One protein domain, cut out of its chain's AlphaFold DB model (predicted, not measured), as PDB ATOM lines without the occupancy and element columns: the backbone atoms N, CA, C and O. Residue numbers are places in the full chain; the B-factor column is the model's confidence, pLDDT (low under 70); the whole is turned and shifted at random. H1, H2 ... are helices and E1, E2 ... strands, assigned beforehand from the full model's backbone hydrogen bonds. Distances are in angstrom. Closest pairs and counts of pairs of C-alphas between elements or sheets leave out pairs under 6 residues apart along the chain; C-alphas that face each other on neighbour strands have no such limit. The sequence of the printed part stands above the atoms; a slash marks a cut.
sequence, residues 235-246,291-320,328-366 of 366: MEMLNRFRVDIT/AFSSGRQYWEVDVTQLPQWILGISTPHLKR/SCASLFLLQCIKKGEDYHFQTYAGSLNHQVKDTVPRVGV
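Overview. This is residues 235 to 246, 291 to 320 and 328 to 366 of the 366 residues of the protein "tripartite motif-containing protein 64-like" of Phascolarctos cinereus (UniProt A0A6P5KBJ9). A twisted sheet of four strands, E2 to E5, makes a long wall, and a small ribbon of two short strands, E1 and E6, lies over one of its faces across a gap. The short helix H1 sits at the far side of the ribbon, away from the wall. The printed part has 81 residues, with one named helix and six named strands in the order H1 E1 E2 E3 E4 E5 E6; the larger sheet has the order E2 - E3 - E4 - E5, and both sheets are antiparallel. The class is mostly strand, though under half of the printed residues are in named elements. The whole is only just loose, close to compact, with a radius of gyration of the C-alphas of 14.4 A and spans of 40 by 35 by 21 A.

Arrangement. H1, residues 235 to 241, is not on the larger sheet; 1 of its 3 O i to N i+4 pairs is within hydrogen-bond range, and 3 of its 4 O i to N i+3 pairs are. E1, residues 300 to 302, is the antiparallel neighbour of E6, residues 363 to 365, with N 301 and O 364 2.9 A apart. E1 is apart from E2, residues 309 to 315. E2 is an edge strand, antiparallel to E3, residues 331 to 340, at 172 degrees between their directions; N 311 and O 335 are 2.9 A apart. E3 and E4, residues 343 to 348, form a hairpin, with N 336 and O 347 2.8 A apart. E4 and the other edge strand, E5, residues 354 to 357, form a hairpin at 148 degrees, with N 357 and O 344 2.8 A apart. E3, E4 and E5 make a meander, each strand the antiparallel neighbour of the one before. E5 and E6 are apart.

Along the chain. H1 begins at C-alpha 235, (-24.165, 30.085, 44.453), and is 10.4 A long from first to last C-alpha. E1 measures 6.8 A and E2 19.8 A. E3, the longest strand, runs 26.7 A from C-alpha 331 at (-51.596, 28.177, 46.555). E4 measures 16.9 A, E5 10.0 A and E6 6.7 A, ending at C-alpha 365, (-32.942, 31.884, 40.690).

Size, cuts and confidence. The C-alphas of Ser 294 and Gly 341 are the two farthest apart, at 40.1 A. Residues 247 to 290 are not printed, with 10.7 A between C-alphas 246 and 291; residues 321 to 327 are not printed, with 8.9 A between C-alphas 320 and 328. Of the links that are printed whole, none is long. The mean pLDDT of the printed part is 78.2; residues 316 to 320, 328 to 331, 342, 349 to 353 and 358 are under 70.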
ATOM      1  N   MET A 235     -23.968  30.652  45.788       86.06
ATOM      2  CA  MET A 235     -24.165  30.085  44.453       86.06
ATOM      3  C   MET A 235     -23.618  28.660  44.359       86.06
ATOM      4  O   MET A 235     -24.266  27.785  43.785       86.06
ATOM      5  N   GLU A 236     -22.460  28.380  44.956       90.38
ATOM      6  CA  GLU A 236     -21.902  27.028  45.034       90.38
ATOM      7  C   GLU A 236     -22.811  26.084  45.828       90.38
ATOM      8  O   GLU A 236     -22.889  24.895  45.517       90.38
ATOM      9  N   MET A 237     -23.505  26.600  46.848       91.62
ATOM     10  CA  MET A 237     -24.457  25.832  47.648       91.62
ATOM     11  C   MET A 237     -25.751  25.540  46.881       91.62
ATOM     12  O   MET A 237     -26.152  24.377  46.812       91.62
ATOM     13  N   LEU A 238     -26.364  26.555  46.263       91.88
ATOM     14  CA  LEU A 238     -27.612  26.424  45.499       91.88
ATOM     15  C   LEU A 238     -27.451  25.498  44.290       91.88
ATOM     16  O   LEU A 238     -28.289  24.628  44.053       91.88
ATOM     17  N   ASN A 239     -26.319  25.589  43.587       92.25
ATOM     18  CA  ASN A 239     -26.047  24.744  42.424       92.25
ATOM     19  C   ASN A 239     -25.967  23.239  42.744       92.25
ATOM     20  O   ASN A 239     -26.124  22.427  41.834       92.25
ATOM     21  N   ARG A 240     -25.804  22.831  44.013       94.00
ATOM     22  CA  ARG A 240     -25.899  21.408  44.417       94.00
ATOM     23  C   ARG A 240     -27.304  20.830  44.254       94.00
ATOM     24  O   ARG A 240     -27.456  19.612  44.254       94.00
ATOM     25  N   PHE A 241     -28.311  21.692  44.150       94.94
ATOM     26  CA  PHE A 241     -29.719  21.333  43.996       94.94
ATOM     27  C   PHE A 241     -30.255  21.694  42.607       94.94
ATOM     28  O   PHE A 241     -31.470  21.711  42.417       94.94
ATOM     29  N   ARG A 242     -29.366  21.999  41.646       94.88
ATOM     30  CA  ARG A 242     -29.767  22.445  40.312       94.88
ATOM     31  C   ARG A 242     -30.606  21.376  39.612       94.88
ATOM     32  O   ARG A 242     -30.178  20.230  39.482       94.88
ATOM     33  N   VAL A 243     -31.772  21.784  39.132       94.56
ATOM     34  CA  VAL A 243     -32.660  20.981  38.295       94.56
ATOM     35  C   VAL A 243     -32.866  21.669  36.957       94.56
ATOM     36  O   VAL A 243     -32.804  22.894  36.853       94.56
ATOM     37  N   ASP A 244     -33.092  20.863  35.929       92.50
ATOM     38  CA  ASP A 244     -33.401  21.358  34.600       92.50
ATOM     39  C   ASP A 244     -34.921  21.365  34.401       92.50
ATOM     40  O   ASP A 244     -35.569  20.329  34.544       92.50
ATOM     41  N   ILE A 245     -35.485  22.541  34.121       93.25
ATOM     42  CA  ILE A 245     -36.935  22.746  34.008       93.25
ATOM     43  C   ILE A 245     -37.325  22.850  32.537       93.25
ATOM     44  O   ILE A 245     -36.685  23.575  31.776       93.25
ATOM     45  N   THR A 246     -38.362  22.127  32.127       94.25
ATOM     46  CA  THR A 246     -38.994  22.260  30.808       94.25
ATOM     47  C   THR A 246     -40.444  22.665  30.977       94.25
ATOM     48  O   THR A 246     -41.094  22.319  31.960       94.25
ATOM     49  N   ALA A 291     -43.102  18.205  38.314       89.06
ATOM     50  CA  ALA A 291     -43.714  18.391  39.623       89.06
ATOM     51  C   ALA A 291     -42.856  17.735  40.713       89.06
ATOM     52  O   ALA A 291     -42.442  16.581  40.594       89.06
ATOM     53  N   PHE A 292     -42.617  18.460  41.806       88.19
ATOM     54  CA  PHE A 292     -41.830  17.977  42.940       88.19
ATOM     55  C   PHE A 292     -42.718  17.836  44.177       88.19
ATOM     56  O   PHE A 292     -43.394  18.780  44.580       88.19
ATOM     57  N   SER A 293     -42.705  16.661  44.810       84.31
ATOM     58  CA  SER A 293     -43.465  16.405  46.043       84.31
ATOM     59  C   SER A 293     -42.675  16.706  47.322       84.31
ATOM     60  O   SER A 293     -43.265  16.849  48.389       84.31
ATOM     61  N   SER A 294     -41.340  16.757  47.238       86.06
ATOM     62  CA  SER A 294     -40.432  17.031  48.359       86.06
ATOM     63  C   SER A 294     -38.997  17.258  47.870       86.06
ATOM     64  O   SER A 294     -38.629  16.782  46.796       86.06
ATOM     65  N   GLY A 295     -38.156  17.894  48.687       89.25
ATOM     66  CA  GLY A 295     -36.717  18.033  48.443       89.25
ATOM     67  C   GLY A 295     -36.259  19.488  48.392       89.25
ATOM     68  O   GLY A 295     -36.974  20.383  48.827       89.25
ATOM     69  N   ARG A 296     -35.031  19.692  47.907       91.56
ATOM     70  CA  ARG A 296     -34.485  21.008  47.568       91.56
ATOM     71  C   ARG A 296     -34.206  21.010  46.078       91.56
ATOM     72  O   ARG A 296     -33.541  20.097  45.589       91.56
ATOM     73  N   GLN A 297     -34.726  22.013  45.397       93.19
ATOM     74  CA  GLN A 297     -34.579  22.215  43.968       93.19
ATOM     75  C   GLN A 297     -34.145  23.656  43.753       93.19
ATOM     76  O   GLN A 297     -34.538  24.530  44.520       93.19
ATOM     77  N   TYR A 298     -33.316  23.862  42.743       93.69
ATOM     78  CA  TYR A 298     -32.852  25.175  42.336       93.69
ATOM     79  C   TYR A 298     -32.884  25.273  40.816       93.69
ATOM     80  O   TYR A 298     -32.362  24.387  40.134       93.69
ATOM     81  N   TRP A 299     -33.472  26.329  40.272       93.56
ATOM     82  CA  TRP A 299     -33.416  26.604  38.835       93.56
ATOM     83  C   TRP A 299     -33.277  28.096  38.577       93.56
ATOM     84  O   TRP A 299     -33.593  28.926  39.422       93.56
ATOM     85  N   GLU A 300     -32.774  28.440  37.397       93.38
ATOM     86  CA  GLU A 300     -32.549  29.824  36.992       93.38
ATOM     87  C   GLU A 300     -33.302  30.121  35.703       93.38
ATOM     88  O   GLU A 300     -33.378  29.274  34.811       93.38
ATOM     89  N   VAL A 301     -33.803  31.347  35.590       91.19
ATOM     90  CA  VAL A 301     -34.475  31.855  34.393       91.19
ATOM     91  C   VAL A 301     -33.779  33.132  33.941       91.19
ATOM     92  O   VAL A 301     -33.516  34.027  34.749       91.19
ATOM     93  N   ASP A 302     -33.469  33.210  32.648       90.06
ATOM     94  CA  ASP A 302     -33.003  34.440  32.010       90.06
ATOM     95  C   ASP A 302     -34.202  35.354  31.736       90.06
ATOM     96  O   ASP A 302     -35.158  34.963  31.065       90.06
ATOM     97  N   VAL A 303     -34.152  36.567  32.281       87.00
ATOM     98  CA  VAL A 303     -35.219  37.572  32.172       87.00
ATOM     99  C   VAL A 303     -34.712  38.882  31.557       87.00
ATOM    100  O   VAL A 303     -35.419  39.888  31.563       87.00
ATOM    101  N   THR A 304     -33.506  38.872  30.976       78.56
ATOM    102  CA  THR A 304     -32.767  40.066  30.525       78.56
ATOM    103  C   THR A 304     -33.543  40.931  29.523       78.56
ATOM    104  O   THR A 304     -33.366  42.145  29.486       78.56
ATOM    105  N   GLN A 305     -34.407  40.329  28.699       70.50
ATOM    106  CA  GLN A 305     -35.144  41.031  27.638       70.50
ATOM    107  C   GLN A 305     -36.617  41.309  27.972       70.50
ATOM    108  O   GLN A 305     -37.372  41.733  27.096       70.50
ATOM    109  N   LEU A 306     -37.049  41.065  29.212       71.44
ATOM    110  CA  LEU A 306     -38.453  41.188  29.597       71.44
ATOM    111  C   LEU A 306     -38.665  42.402  30.514       71.44
ATOM    112  O   LEU A 306     -38.186  42.398  31.648       71.44
ATOM    113  N   PRO A 307     -39.419  43.435  30.077       70.62
ATOM    114  CA  PRO A 307     -39.709  44.596  30.921       70.62
ATOM    115  C   PRO A 307     -40.619  44.243  32.104       70.62
ATOM    116  O   PRO A 307     -40.689  44.992  33.075       70.62
ATOM    117  N   GLN A 308     -41.348  43.128  32.006       78.25
ATOM    118  CA  GLN A 308     -42.224  42.594  33.038       78.25
ATOM    119  C   GLN A 308     -42.222  41.069  32.957       78.25
ATOM    120  O   GLN A 308     -42.185  40.508  31.860       78.25
ATOM    121  N   TRP A 309     -42.265  40.401  34.105       84.81
ATOM    122  CA  TRP A 309     -42.289  38.941  34.187       84.81
ATOM    123  C   TRP A 309     -42.858  38.477  35.525       84.81
ATOM    124  O   TRP A 309     -42.856  39.221  36.505       84.81
ATOM    125  N   ILE A 310     -43.326  37.231  35.563       84.50
ATOM    126  CA  ILE A 310     -43.789  36.549  36.772       84.50
ATOM    127  C   ILE A 310     -43.211  35.138  36.764       84.50
ATOM    128  O   ILE A 310     -43.257  34.455  35.744       84.50
ATOM    129  N   LEU A 311     -42.677  34.704  37.899       88.75
ATOM    130  CA  LEU A 311     -42.150  33.357  38.106       88.75
ATOM    131  C   LEU A 311     -42.497  32.874  39.508       88.75
ATOM    132  O   LEU A 311     -42.648  33.673  40.431       88.75
ATOM    133  N   GLY A 312     -42.644  31.568  39.686       88.00
ATOM    134  CA  GLY A 312     -43.015  31.044  40.987       88.00
ATOM    135  C   GLY A 312     -43.361  29.571  40.992       88.00
ATOM    136  O   GLY A 312     -43.154  28.860  40.011       88.00
ATOM    137  N   ILE A 313     -43.902  29.134  42.122       87.19
ATOM    138  CA  ILE A 313     -44.305  27.750  42.354       87.19
ATOM    139  C   ILE A 313     -45.797  27.671  42.661       87.19
ATOM    140  O   ILE A 313     -46.367  28.519  43.353       87.19
ATOM    141  N   SER A 314     -46.425  26.616  42.153       82.62
ATOM    142  CA  SER A 314     -47.819  26.285  42.424       82.62
ATOM    143  C   SER A 314     -47.891  25.033  43.278       82.62
ATOM    144  O   SER A 314     -47.229  24.034  42.998       82.62
ATOM    145  N   THR A 315     -48.714  25.080  44.322       75.75
ATOM    146  CA  THR A 315     -48.979  23.925  45.179       75.75
ATOM    147  C   THR A 315     -50.465  23.569  45.103       75.75
ATOM    148  O   THR A 315     -51.312  24.354  45.544       75.75
ATOM    149  N   PRO A 316     -50.832  22.390  44.574       64.00
ATOM    150  CA  PRO A 316     -52.240  22.055  44.371       64.00
ATOM    151  C   PRO A 316     -53.054  21.787  45.660       64.00
ATOM    152  O   PRO A 316     -54.243  21.493  45.559       64.00
ATOM    153  N   HIS A 317     -52.495  21.892  46.882       53.34
ATOM    154  CA  HIS A 317     -53.128  21.286  48.075       53.34
ATOM    155  C   HIS A 317     -53.113  22.044  49.421       53.34
ATOM    156  O   HIS A 317     -53.327  21.421  50.464       53.34
ATOM    157  N   LEU A 318     -52.998  23.373  49.471       44.78
ATOM    158  CA  LEU A 318     -53.214  24.103  50.734       44.78
ATOM    159  C   LEU A 318     -54.697  24.474  50.931       44.78
ATOM    160  O   LEU A 318     -55.155  25.562  50.594       44.78
ATOM    161  N   LYS A 319     -55.472  23.550  51.516       40.22
ATOM    162  CA  LYS A 319     -56.853  23.810  51.966       40.22
ATOM    163  C   LYS A 319     -56.851  24.857  53.087       40.22
ATOM    164  O   LYS A 319     -56.551  24.527  54.234       40.22
ATOM    165  N   ARG A 320     -57.266  26.097  52.808       40.12
ATOM    166  CA  ARG A 320     -57.584  27.078  53.861       40.12
ATOM    167  C   ARG A 320     -59.075  27.006  54.190       40.12
ATOM    168  O   ARG A 320     -59.921  27.331  53.366       40.12
ATOM    169  N   SER A 328     -60.987  24.014  45.748       35.69
ATOM    170  CA  SER A 328     -59.552  23.773  45.849       35.69
ATOM    171  C   SER A 328     -58.797  24.844  45.057       35.69
ATOM    172  O   SER A 328     -58.465  24.626  43.895       35.69
ATOM    173  N   CYS A 329     -58.517  25.999  45.660       42.84
ATOM    174  CA  CYS A 329     -57.563  26.945  45.077       42.84
ATOM    175  C   CYS A 329     -56.132  26.451  45.324       42.84
ATOM    176  O   CYS A 329     -55.719  26.273  46.473       42.84
ATOM    177  N   ALA A 330     -55.366  26.246  44.250       55.44
ATOM    178  CA  ALA A 330     -53.920  26.072  44.338       55.44
ATOM    179  C   ALA A 330     -53.302  27.293  45.046       55.44
ATOM    180  O   ALA A 330     -53.695  28.431  44.789       55.44
ATOM    181  N   SER A 331     -52.354  27.071  45.959       66.12
ATOM    182  CA  SER A 331     -51.596  28.177  46.555       66.12
ATOM    183  C   SER A 331     -50.408  28.499  45.662       66.12
ATOM    184  O   SER A 331     -49.548  27.643  45.438       66.12
ATOM    185  N   LEU A 332     -50.409  29.724  45.136       73.19
ATOM    186  CA  LEU A 332     -49.385  30.272  44.257       73.19
ATOM    187  C   LEU A 332     -48.417  31.130  45.073       73.19
ATOM    188  O   LEU A 332     -48.845  32.045  45.778       73.19
ATOM    189  N   PHE A 333     -47.124  30.856  44.938       80.50
ATOM    190  CA  PHE A 333     -46.053  31.702  45.457       80.50
ATOM    191  C   PHE A 333     -45.329  32.296  44.262       80.50
ATOM    192  O   PHE A 333     -44.607  31.585  43.567       80.50
ATOM    193  N   LEU A 334     -45.574  33.575  43.996       82.12
ATOM    194  CA  LEU A 334     -45.109  34.249  42.790       82.12
ATOM    195  C   LEU A 334     -44.200  35.408  43.165       82.12
ATOM    196  O   LEU A 334     -44.525  36.161  44.082       82.12
ATOM    197  N   LEU A 335     -43.116  35.562  42.419       85.94
ATOM    198  CA  LEU A 335     -42.307  36.765  42.329       85.94
ATOM    199  C   LEU A 335     -42.598  37.417  40.977       85.94
ATOM    200  O   LEU A 335     -42.481  36.773  39.934       85.94
ATOM    201  N   GLN A 336     -42.973  38.691  40.994       84.56
ATOM    202  CA  GLN A 336     -43.244  39.469  39.792       84.56
ATOM    203  C   GLN A 336     -42.353  40.696  39.710       84.56
ATOM    204  O   GLN A 336     -42.116  41.363  40.717       84.56
ATOM    205  N   CYS A 337     -41.922  41.017  38.496       83.38
ATOM    206  CA  CYS A 337     -41.294  42.276  38.147       83.38
ATOM    207  C   CYS A 337     -42.251  43.110  37.304       83.38
ATOM    208  O   CYS A 337     -42.718  42.658  36.256       83.38
ATOM    209  N   ILE A 338     -42.522  44.334  37.753       78.81
ATOM    210  CA  ILE A 338     -43.366  45.292  37.040       78.81
ATOM    211  C   ILE A 338     -42.560  46.563  36.790       78.81
ATOM    212  O   ILE A 338     -42.105  47.215  37.731       78.81
ATOM    213  N   LYS A 339     -42.437  46.953  35.521       77.06
ATOM    214  CA  LYS A 339     -41.946  48.275  35.130       77.06
ATOM    215  C   LYS A 339     -43.023  49.335  35.368       77.06
ATOM    216  O   LYS A 339     -44.131  49.211  34.842       77.06
ATOM    217  N   LYS A 340     -42.693  50.374  36.138       70.94
ATOM    218  CA  LYS A 340     -43.544  51.543  36.417       70.94
ATOM    219  C   LYS A 340     -42.755  52.813  36.098       70.94
ATOM    220  O   LYS A 340     -41.896  53.220  36.873       70.94
ATOM    221  N   GLY A 341     -43.044  53.441  34.959       73.88
ATOM    222  CA  GLY A 341     -42.226  54.549  34.456       73.88
ATOM    223  C   GLY A 341     -40.824  54.062  34.076       73.88
ATOM    224  O   GLY A 341     -40.703  53.125  33.286       73.88
ATOM    225  N   GLU A 342     -39.792  54.667  34.664       69.75
ATOM    226  CA  GLU A 342     -38.384  54.284  34.465       69.75
ATOM    227  C   GLU A 342     -37.895  53.208  35.455       69.75
ATOM    228  O   GLU A 342     -36.840  52.621  35.242       69.75
ATOM    229  N   ASP A 343     -38.672  52.904  36.502       75.25
ATOM    230  CA  ASP A 343     -38.257  52.030  37.603       75.25
ATOM    231  C   ASP A 343     -38.844  50.612  37.507       75.25
ATOM    232  O   ASP A 343     -39.989  50.411  37.078       75.25
ATOM    233  N   TYR A 344     -38.100  49.621  38.011       80.75
ATOM    234  CA  TYR A 344     -38.563  48.238  38.160       80.75
ATOM    235  C   TYR A 344     -38.964  47.950  39.607       80.75
ATOM    236  O   TYR A 344     -38.332  48.422  40.550       80.75
ATOM    237  N   HIS A 345     -40.030  47.173  39.791       79.94
ATOM    238  CA  HIS A 345     -40.544  46.819  41.112       79.94
ATOM    239  C   HIS A 345     -40.708  45.311  41.250       79.94
ATOM    240  O   HIS A 345     -41.397  44.695  40.436       79.94
ATOM    241  N   PHE A 346     -40.139  44.742  42.311       83.81
ATOM    242  CA  PHE A 346     -40.345  43.349  42.690       83.81
ATOM    243  C   PHE A 346     -41.455  43.213  43.708       83.81
ATOM    244  O   PHE A 346     -41.422  43.856  44.759       83.81
ATOM    245  N   GLN A 347     -42.417  42.348  43.402       77.94
ATOM    246  CA  GLN A 347     -43.548  42.070  44.272       77.94
ATOM    247  C   GLN A 347     -43.741  40.571  44.463       77.94
ATOM    248  O   GLN A 347     -43.495  39.793  43.545       77.94
ATOM    249  N   THR A 348     -44.197  40.164  45.646       75.94
ATOM    250  CA  THR A 348     -44.608  38.774  45.887       75.94
ATOM    251  C   THR A 348     -46.114  38.662  46.060       75.94
ATOM    252  O   THR A 348     -46.746  39.516  46.683       75.94
ATOM    253  N   TYR A 349     -46.709  37.604  45.513       59.03
ATOM    254  CA  TYR A 349     -48.123  37.302  45.743       59.03
ATOM    255  C   TYR A 349     -48.306  36.737  47.164       59.03
ATOM    256  O   TYR A 349     -47.514  35.906  47.598       59.03
ATOM    257  N   ALA A 350     -49.321  37.230  47.889       55.25
ATOM    258  CA  ALA A 350     -49.435  37.292  49.363       55.25
ATOM    259  C   ALA A 350     -48.638  38.425  50.063       55.25
ATOM    260  O   ALA A 350     -48.733  38.568  51.281       55.25
ATOM    261  N   GLY A 351     -47.964  39.296  49.297       53.34
ATOM    262  CA  GLY A 351     -47.717  40.700  49.656       53.34
ATOM    263  C   GLY A 351     -46.527  41.018  50.565       53.34
ATOM    264  O   GLY A 351     -46.414  42.158  51.003       53.34
ATOM    265  N   SER A 352     -45.630  40.075  50.858       55.38
ATOM    266  CA  SER A 352     -44.527  40.302  51.813       55.38
ATOM    267  C   SER A 352     -43.341  41.100  51.258       55.38
ATOM    268  O   SER A 352     -42.545  41.632  52.024       55.38
ATOM    269  N   LEU A 353     -43.196  41.183  49.934       63.34
ATOM    270  CA  LEU A 353     -42.102  41.885  49.256       63.34
ATOM    271  C   LEU A 353     -42.689  42.931  48.308       63.34
ATOM    272  O   LEU A 353     -43.499  42.572  47.459       63.34
ATOM    273  N   ASN A 354     -42.261  44.189  48.435       70.94
ATOM    274  CA  ASN A 354     -42.521  45.264  47.474       70.94
ATOM    275  C   ASN A 354     -41.303  46.207  47.456       70.94
ATOM    276  O   ASN A 354     -41.205  47.089  48.305       70.94
ATOM    277  N   HIS A 355     -40.339  45.950  46.568       76.69
ATOM    278  CA  HIS A 355     -39.040  46.644  46.525       76.69
ATOM    279  C   HIS A 355     -38.792  47.289  45.161       76.69
ATOM    280  O   HIS A 355     -39.216  46.749  44.139       76.69
ATOM    281  N   GLN A 356     -38.081  48.418  45.147       75.69
ATOM    282  CA  GLN A 356     -37.644  49.085  43.922       75.69
ATOM    283  C   GLN A 356     -36.270  48.545  43.523       75.69
ATOM    284  O   GLN A 356     -35.398  48.358  44.375       75.69
ATOM    285  N   VAL A 357     -36.072  48.326  42.229       76.88
ATOM    286  CA  VAL A 357     -34.801  47.908  41.639       76.88
ATOM    287  C   VAL A 357     -34.426  48.934  40.574       76.88
ATOM    288  O   VAL A 357     -35.235  49.239  39.697       76.88
ATOM    289  N   LYS A 358     -33.221  49.505  40.679       67.62
ATOM    290  CA  LYS A 358     -32.738  50.533  39.742       67.62
ATOM    291  C   LYS A 358     -32.316  49.955  38.398       67.62
ATOM    292  O   LYS A 358     -32.520  50.594  37.373       67.62
ATOM    293  N   ASP A 359     -31.767  48.746  38.416       70.44
ATOM    294  CA  ASP A 359     -31.211  48.094  37.240       70.44
ATOM    295  C   ASP A 359     -32.046  46.887  36.811       70.44
ATOM    296  O   ASP A 359     -32.750  46.249  37.596       70.44
ATOM    297  N   THR A 360     -31.966  46.553  35.525       71.50
ATOM    298  CA  THR A 360     -32.570  45.328  35.004       71.50
ATOM    299  C   THR A 360     -31.853  44.119  35.585       71.50
ATOM    300  O   THR A 360     -30.640  43.977  35.427       71.50
ATOM    301  N   VAL A 361     -32.604  43.212  36.200       78.75
ATOM    302  CA  VAL A 361     -32.057  41.935  36.659       78.75
ATOM    303  C   VAL A 361     -31.937  40.998  35.458       78.75
ATOM    304  O   VAL A 361     -32.940  40.776  34.787       78.75
ATOM    305  N   PRO A 362     -30.749  40.444  35.160       82.31
ATOM    306  CA  PRO A 362     -30.576  39.570  34.001       82.31
ATOM    307  C   PRO A 362     -31.087  38.150  34.265       82.31
ATOM    308  O   PRO A 362     -31.540  37.452  33.359       82.31
ATOM    309  N   ARG A 363     -31.007  37.694  35.517       87.44
ATOM    310  CA  ARG A 363     -31.280  36.306  35.882       87.44
ATOM    311  C   ARG A 363     -31.898  36.204  37.259       87.44
ATOM    312  O   ARG A 363     -31.446  36.864  38.190       87.44
ATOM    313  N   VAL A 364     -32.883  35.324  37.383       89.56
ATOM    314  CA  VAL A 364     -33.556  35.045  38.650       89.56
ATOM    315  C   VAL A 364     -33.442  33.562  38.955       89.56
ATOM    316  O   VAL A 364     -33.752  32.733  38.102       89.56
ATOM    317  N   GLY A 365     -32.968  33.242  40.157       89.81
ATOM    318  CA  GLY A 365     -32.942  31.884  40.690       89.81
ATOM    319  C   GLY A 365     -34.114  31.653  41.639       89.81
ATOM    320  O   GLY A 365     -34.411  32.536  42.447       89.81
ATOM    321  N   VAL A 366     -34.753  30.489  41.538       88.44
ATOM    322  CA  VAL A 366     -35.834  30.031  42.430       88.44
ATOM    323  C   VAL A 366     -35.379  28.816  43.211       88.44
ATOM    324  O   VAL A 366     -34.753  27.925  42.585       88.44
TER     325      VAL A 366